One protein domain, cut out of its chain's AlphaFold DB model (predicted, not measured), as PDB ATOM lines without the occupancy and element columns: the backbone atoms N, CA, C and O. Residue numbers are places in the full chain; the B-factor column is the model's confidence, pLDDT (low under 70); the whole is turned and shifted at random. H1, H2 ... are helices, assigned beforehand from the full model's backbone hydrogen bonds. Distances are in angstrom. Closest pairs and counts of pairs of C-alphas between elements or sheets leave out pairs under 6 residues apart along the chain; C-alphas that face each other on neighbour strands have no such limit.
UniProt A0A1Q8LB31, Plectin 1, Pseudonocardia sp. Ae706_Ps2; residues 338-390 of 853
ATOM      1  N   PRO A 338      37.274  11.346 -15.521       79.00
ATOM      2  CA  PRO A 338      37.141  11.208 -16.971       79.00
ATOM      3  C   PRO A 338      37.050  12.571 -17.657       79.00
ATOM      4  O   PRO A 338      36.322  13.457 -17.209       79.00
ATOM      5  N   ARG A 339      37.731  12.712 -18.797       75.50
ATOM      6  CA  ARG A 339      37.857  13.985 -19.524       75.50
ATOM      7  C   ARG A 339      36.510  14.640 -19.860       75.50
ATOM      8  O   ARG A 339      36.383  15.852 -19.760       75.50
ATOM      9  N   THR A 340      35.485  13.843 -20.150       76.06
ATOM     10  CA  THR A 340      34.118  14.322 -20.417       76.06
ATOM     11  C   THR A 340      33.438  14.926 -19.188       76.06
ATOM     12  O   THR A 340      32.696  15.896 -19.308       76.06
ATOM     13  N   VAL A 341      33.707  14.390 -17.995       77.81
ATOM     14  CA  VAL A 341      33.186  14.917 -16.725       77.81
ATOM     15  C   VAL A 341      33.896  16.216 -16.367       77.81
ATOM     16  O   VAL A 341      33.248  17.156 -15.923       77.81
ATOM     17  N   VAL A 342      35.206  16.299 -16.610       76.62
ATOM     18  CA  VAL A 342      35.982  17.526 -16.387       76.62
ATOM     19  C   VAL A 342      35.541  18.629 -17.349       76.62
ATOM     20  O   VAL A 342      35.317  19.750 -16.909       76.62
ATOM     21  N   GLU A 343      35.340  18.327 -18.632       78.00
ATOM     22  CA  GLU A 343      34.855  19.297 -19.625       78.00
ATOM     23  C   GLU A 343      33.435  19.791 -19.292       78.00
ATOM     24  O   GLU A 343      33.186  20.996 -19.320       78.00
ATOM     25  N   ALA A 344      32.532  18.898 -18.868       73.94
ATOM     26  CA  ALA A 344      31.180  19.269 -18.446       73.94
ATOM     27  C   ALA A 344      31.162  20.063 -17.128       73.94
ATOM     28  O   ALA A 344      30.452  21.058 -17.020       73.94
ATOM     29  N   ALA A 345      31.965  19.670 -16.136       74.12
ATOM     30  CA  ALA A 345      32.088  20.397 -14.874       74.12
ATOM     31  C   ALA A 345      32.745  21.772 -15.069       74.12
ATOM     32  O   ALA A 345      32.353  22.733 -14.416       74.12
ATOM     33  N   THR A 346      33.703  21.889 -15.994       76.06
ATOM     34  CA  THR A 346      34.337  23.168 -16.350       76.06
ATOM     35  C   THR A 346      33.337  24.076 -17.057       76.06
ATOM     36  O   THR A 346      33.182  25.226 -16.665       76.06
ATOM     37  N   ALA A 347      32.583  23.554 -18.029       76.81
ATOM     38  CA  ALA A 347      31.492  24.297 -18.657       76.81
ATOM     39  C   ALA A 347      30.431  24.733 -17.630       76.81
ATOM     40  O   ALA A 347      29.976  25.871 -17.676       76.81
ATOM     41  N   PHE A 348      30.102  23.871 -16.661       75.00
ATOM     42  CA  PHE A 348      29.182  24.187 -15.568       75.00
ATOM     43  C   PHE A 348      29.728  25.263 -14.617       75.00
ATOM     44  O   PHE A 348      28.982  26.129 -14.186       75.00
ATOM     45  N   LEU A 349      31.034  25.292 -14.325       77.06
ATOM     46  CA  LEU A 349      31.646  26.384 -13.549       77.06
ATOM     47  C   LEU A 349      31.574  27.744 -14.261       77.06
ATOM     48  O   LEU A 349      31.686  28.778 -13.607       77.06
ATOM     49  N   HIS A 350      31.383  27.747 -15.582       73.12
ATOM     50  CA  HIS A 350      31.196  28.953 -16.385       73.12
ATOM     51  C   HIS A 350      29.725  29.380 -16.523       73.12
ATOM     52  O   HIS A 350      29.452  30.372 -17.200       73.12
ATOM     53  N   THR A 351      28.783  28.686 -15.875       72.88
ATOM     54  CA  THR A 351      27.382  29.119 -15.769       72.88
ATOM     55  C   THR A 351      27.122  29.833 -14.431       72.88
ATOM     56  O   THR A 351      27.894  29.665 -13.480       72.88
ATOM     57  N   PRO A 352      26.040  30.629 -14.311       69.88
ATOM     58  CA  PRO A 352      25.684  31.305 -13.058       69.88
ATOM     59  C   PRO A 352      25.516  30.334 -11.877       69.88
ATOM     60  O   PRO A 352      25.957  30.631 -10.769       69.88
ATOM     61  N   ASP A 353      24.979  29.138 -12.135       63.59
ATOM     62  CA  ASP A 353      24.779  28.079 -11.134       63.59
ATOM     63  C   ASP A 353      26.103  27.481 -10.613       63.59
ATOM     64  O   ASP A 353      26.152  26.874  -9.540       63.59
ATOM     65  N   GLY A 354      27.201  27.678 -11.351       70.81
ATOM     66  CA  GLY A 354      28.556  27.265 -10.998       70.81
ATOM     67  C   GLY A 354      29.369  28.296 -10.209       70.81
ATOM     68  O   GLY A 354      30.415  27.935  -9.655       70.81
ATOM     69  N   ALA A 355      28.905  29.549 -10.134       70.94
ATOM     70  CA  ALA A 355      29.703  30.702  -9.707       70.94
ATOM     71  C   ALA A 355      30.109  30.671  -8.219       70.94
ATOM     72  O   ALA A 355      31.238  31.029  -7.877       70.94
ATOM     73  N   ASP A 356      29.240  30.181  -7.330       75.06
ATOM     74  CA  ASP A 356      29.497  30.072  -5.887       75.06
ATOM     75  C   ASP A 356      29.130  28.688  -5.311       75.06
ATOM     76  O   ASP A 356      28.499  27.847  -5.950       75.06
ATOM     77  N   ALA A 357      29.581  28.409  -4.085       71.81
ATOM     78  CA  ALA A 357      29.454  27.083  -3.480       71.81
ATOM     79  C   ALA A 357      28.016  26.684  -3.098       71.81
ATOM     80  O   ALA A 357      27.739  25.484  -3.025       71.81
ATOM     81  N   ALA A 358      27.121  27.640  -2.838       71.50
ATOM     82  CA  ALA A 358      25.728  27.359  -2.503       71.50
ATOM     83  C   ALA A 358      24.920  27.042  -3.769       71.50
ATOM     84  O   ALA A 358      24.214  26.032  -3.801       71.50
ATOM     85  N   SER A 359      25.122  27.820  -4.835       73.75
ATOM     86  CA  SER A 359      24.489  27.610  -6.145       73.75
ATOM     87  C   SER A 359      24.844  26.241  -6.748       73.75
ATOM     88  O   SER A 359      23.958  25.505  -7.189       73.75
ATOM     89  N   ARG A 360      26.105  25.798  -6.602       79.62
ATOM     90  CA  ARG A 360      26.533  24.456  -7.042       79.62
ATOM     91  C   ARG A 360      25.812  23.308  -6.333       79.62
ATOM     92  O   ARG A 360      25.586  22.266  -6.945       79.62
ATOM     93  N   ARG A 361      25.469  23.458  -5.047       76.00
ATOM     94  CA  ARG A 361      24.747  22.413  -4.294       76.00
ATOM     95  C   ARG A 361      23.278  22.339  -4.700       76.00
ATOM     96  O   ARG A 361      22.787  21.238  -4.922       76.00
ATOM     97  N   ALA A 362      22.616  23.485  -4.860       74.44
ATOM     98  CA  ALA A 362      21.214  23.539  -5.277       74.44
ATOM     99  C   ALA A 362      21.010  22.936  -6.679       74.44
ATOM    100  O   ALA A 362      20.131  22.096  -6.874       74.44
ATOM    101  N   ALA A 363      21.883  23.276  -7.630       75.00
ATOM    102  CA  ALA A 363      21.848  22.705  -8.974       75.00
ATOM    103  C   ALA A 363      22.108  21.185  -8.979       75.00
ATOM    104  O   ALA A 363      21.459  20.443  -9.719       75.00
ATOM    105  N   ALA A 364      23.011  20.693  -8.121       78.31
ATOM    106  CA  ALA A 364      23.269  19.259  -7.983       78.31
ATOM    107  C   ALA A 364      22.070  18.496  -7.386       78.31
ATOM    108  O   ALA A 364      21.760  17.395  -7.844       78.31
ATOM    109  N   GLU A 365      21.373  19.070  -6.402       75.31
ATOM    110  CA  GLU A 365      20.150  18.489  -5.833       75.31
ATOM    111  C   GLU A 365      19.004  18.463  -6.853       75.31
ATOM    112  O   GLU A 365      18.330  17.441  -6.994       75.31
ATOM    113  N   GLN A 366      18.834  19.530  -7.638       76.69
ATOM    114  CA  GLN A 366      17.823  19.597  -8.695       76.69
ATOM    115  C   GLN A 366      18.095  18.593  -9.824       76.69
ATOM    116  O   GLN A 366      17.181  17.894 -10.268       76.69
ATOM    117  N   ALA A 367      19.354  18.459 -10.253       77.50
ATOM    118  CA  ALA A 367      19.750  17.460 -11.243       77.50
ATOM    119  C   ALA A 367      19.499  16.030 -10.738       77.50
ATOM    120  O   ALA A 367      19.062  15.165 -11.501       77.50
ATOM    121  N   ARG A 368      19.724  15.782  -9.442       78.75
ATOM    122  CA  ARG A 368      19.481  14.473  -8.830       78.75
ATOM    123  C   ARG A 368      17.993  14.152  -8.726       78.75
ATOM    124  O   ARG A 368      17.595  13.051  -9.088       78.75
ATOM    125  N   ALA A 369      17.164  15.127  -8.355       75.12
ATOM    126  CA  ALA A 369      15.711  14.968  -8.348       75.12
ATOM    127  C   ALA A 369      15.150  14.677  -9.754       75.12
ATOM    128  O   ALA A 369      14.320  13.779  -9.911       75.12
ATOM    129  N   ALA A 370      15.645  15.371 -10.785       73.25
ATOM    130  CA  ALA A 370      15.254  15.128 -12.175       73.25
ATOM    131  C   ALA A 370      15.684  13.732 -12.670       73.25
ATOM    132  O   ALA A 370      14.925  13.065 -13.377       73.25
ATOM    133  N   TYR A 371      16.872  13.266 -12.267       82.81
ATOM    134  CA  TYR A 371      17.343  11.910 -12.558       82.81
ATOM    135  C   TYR A 371      16.460  10.840 -11.897       82.81
ATOM    136  O   TYR A 371      16.011   9.912 -12.570       82.81
ATOM    137  N   ASP A 372      16.140  11.000 -10.609       78.69
ATOM    138  CA  ASP A 372      15.308  10.047  -9.865       78.69
ATOM    139  C   ASP A 372      13.863   9.995 -10.395       78.69
ATOM    140  O   ASP A 372      13.182   8.969 -10.315       78.69
ATOM    141  N   GLU A 373      13.349  11.095 -10.947       76.69
ATOM    142  CA  GLU A 373      12.058  11.102 -11.641       76.69
ATOM    143  C   GLU A 373      12.122  10.395 -13.005       76.69
ATOM    144  O   GLU A 373      11.220   9.624 -13.341       76.69
ATOM    145  N   ALA A 374      13.199  10.588 -13.770       75.75
ATOM    146  CA  ALA A 374      13.393   9.908 -15.048       75.75
ATOM    147  C   ALA A 374      13.546   8.382 -14.889       75.75
ATOM    148  O   ALA A 374      12.953   7.628 -15.664       75.75
ATOM    149  N   GLU A 375      14.273   7.909 -13.867       80.75
ATOM    150  CA  GLU A 375      14.383   6.471 -13.572       80.75
ATOM    151  C   GLU A 375      13.038   5.862 -13.162       80.75
ATOM    152  O   GLU A 375      12.696   4.776 -13.633       80.75
ATOM    153  N   ARG A 376      12.222   6.576 -12.372       79.12
ATOM    154  CA  ARG A 376      10.862   6.123 -12.030       79.12
ATOM    155  C   ARG A 376       9.989   5.953 -13.272       79.12
ATOM    156  O   ARG A 376       9.440   4.874 -13.476       79.12
ATOM    157  N   ARG A 377       9.967   6.942 -14.174       76.81
ATOM    158  CA  ARG A 377       9.226   6.826 -15.446       76.81
ATOM    159  C   ARG A 377       9.723   5.665 -16.313       76.81
ATOM    160  O   ARG A 377       8.919   5.004 -16.967       76.81
ATOM    161  N   ARG A 378      11.033   5.387 -16.320       85.50
ATOM    162  CA  ARG A 378      11.599   4.237 -17.046       85.50
ATOM    163  C   ARG A 378      11.141   2.904 -16.448       85.50
ATOM    164  O   ARG A 378      10.821   1.989 -17.204       85.50
ATOM    165  N   ALA A 379      11.112   2.789 -15.120       76.56
ATOM    166  CA  ALA A 379      10.661   1.584 -14.423       76.56
ATOM    167  C   ALA A 379       9.165   1.300 -14.662       76.56
ATOM    168  O   ALA A 379       8.792   0.154 -14.930       76.56
ATOM    169  N   ASP A 380       8.329   2.340 -14.662       77.31
ATOM    170  CA  ASP A 380       6.896   2.223 -14.955       77.31
ATOM    171  C   ASP A 380       6.662   1.776 -16.408       77.31
ATOM    172  O   ASP A 380       5.976   0.781 -16.654       77.31
ATOM    173  N   ALA A 381       7.344   2.404 -17.373       75.62
ATOM    174  CA  ALA A 381       7.267   2.020 -18.784       75.62
ATOM    175  C   ALA A 381       7.769   0.586 -19.049       75.62
ATOM    176  O   ALA A 381       7.214  -0.131 -19.885       75.62
ATOM    177  N   ALA A 382       8.804   0.126 -18.334       75.31
ATOM    178  CA  ALA A 382       9.288  -1.252 -18.436       75.31
ATOM    179  C   ALA A 382       8.265  -2.270 -17.900       75.31
ATOM    180  O   ALA A 382       8.141  -3.372 -18.445       75.31
ATOM    181  N   THR A 383       7.506  -1.891 -16.869       76.31
ATOM    182  CA  THR A 383       6.429  -2.711 -16.305       76.31
ATOM    183  C   THR A 383       5.245  -2.800 -17.270       76.31
ATOM    184  O   THR A 383       4.765  -3.902 -17.540       76.31
ATOM    185  N   GLU A 384       4.834  -1.684 -17.881       76.25
ATOM    186  CA  GLU A 384       3.805  -1.676 -18.933       76.25
ATOM    187  C   GLU A 384       4.222  -2.509 -20.154       76.25
ATOM    188  O   GLU A 384       3.433  -3.305 -20.668       76.25
ATOM    189  N   LEU A 385       5.492  -2.423 -20.571       78.62
ATOM    190  CA  LEU A 385       6.032  -3.240 -21.661       78.62
ATOM    191  C   LEU A 385       6.000  -4.740 -21.327       78.62
ATOM    192  O   LEU A 385       5.725  -5.562 -22.202       78.62
ATOM    193  N   ALA A 386       6.282  -5.119 -20.077       75.06
ATOM    194  CA  ALA A 386       6.226  -6.510 -19.634       75.06
ATOM    195  C   ALA A 386       4.787  -7.049 -19.623       75.06
ATOM    196  O   ALA A 386       4.563  -8.182 -20.051       75.06
ATOM    197  N   VAL A 387       3.809  -6.237 -19.204       76.44
ATOM    198  CA  VAL A 387       2.380  -6.580 -19.272       76.44
ATOM    199  C   VAL A 387       1.934  -6.738 -20.727       76.44
ATOM    200  O   VAL A 387       1.394  -7.785 -21.078       76.44
ATOM    201  N   ALA A 388       2.265  -5.780 -21.596       71.88
ATOM    202  CA  ALA A 388       1.930  -5.839 -23.018       71.88
ATOM    203  C   ALA A 388       2.595  -7.031 -23.736       71.88
ATOM    204  O   ALA A 388       1.974  -7.671 -24.584       71.88
ATOM    205  N   ARG A 389       3.836  -7.396 -23.377       69.25
ATOM    206  CA  ARG A 389       4.506  -8.609 -23.892       69.25
ATOM    207  C   ARG A 389       3.819  -9.890 -23.430       69.25
ATOM    208  O   ARG A 389       3.650 -10.800 -24.235       69.25
ATOM    209  N   ARG A 390       3.376  -9.952 -22.174       64.00
ATOM    210  CA  ARG A 390       2.644 -11.105 -21.622       64.00
ATOM    211  C   ARG A 390       1.248 -11.250 -22.235       64.00
ATOM    212  O   ARG A 390       0.757 -12.363 -22.404       64.00
TER     213      ARG A 390
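Overview. This is residues 338 to 390 of the 853 residues of the protein "Plectin 1" of Pseudonocardia sp. Ae706_Ps2 (UniProt A0A1Q8LB31). A short helix, H1, of 11 residues, and a long helix, H2, of 34 residues, form an open V with unequal arms, the short link between them making its corner. H2 makes the longest axis, and most of it sticks out, residues 365 to 390 standing free. The printed part has 53 residues, with two named helices, H1 then H2, and no named strand; its class is all helix. It is extended, with a radius of gyration of the C-alphas of 16.8 A, and spans 51 by 24 by 13 A.

Arrangement. H1, residues 339 to 349, and H2, residues 357 to 390, are only just apart, their closest C-alphas 8.5 A from each other. Residues 338 to 344, of which 339 to 344 belong to H1, stand free. Every O i to N i+4 pair of H1 is within hydrogen-bond range, and 29 of 30 in H2.

Along the chain. H1 begins at C-alpha 339 (37.857, 13.985, -19.524) and is 15.1 A long from first to last C-alpha. H2 runs 50.1 A, from C-alpha 357 (29.454, 27.083, -3.480) to C-alpha 390 (2.644, -11.105, -21.622).

Size, cuts and confidence. The farthest C-alphas, of Asp 356 and Arg 390, are 51.6 A apart. The printed part has no cut. Residues 352 to 353 and 389 to 390 have pLDDT under 70.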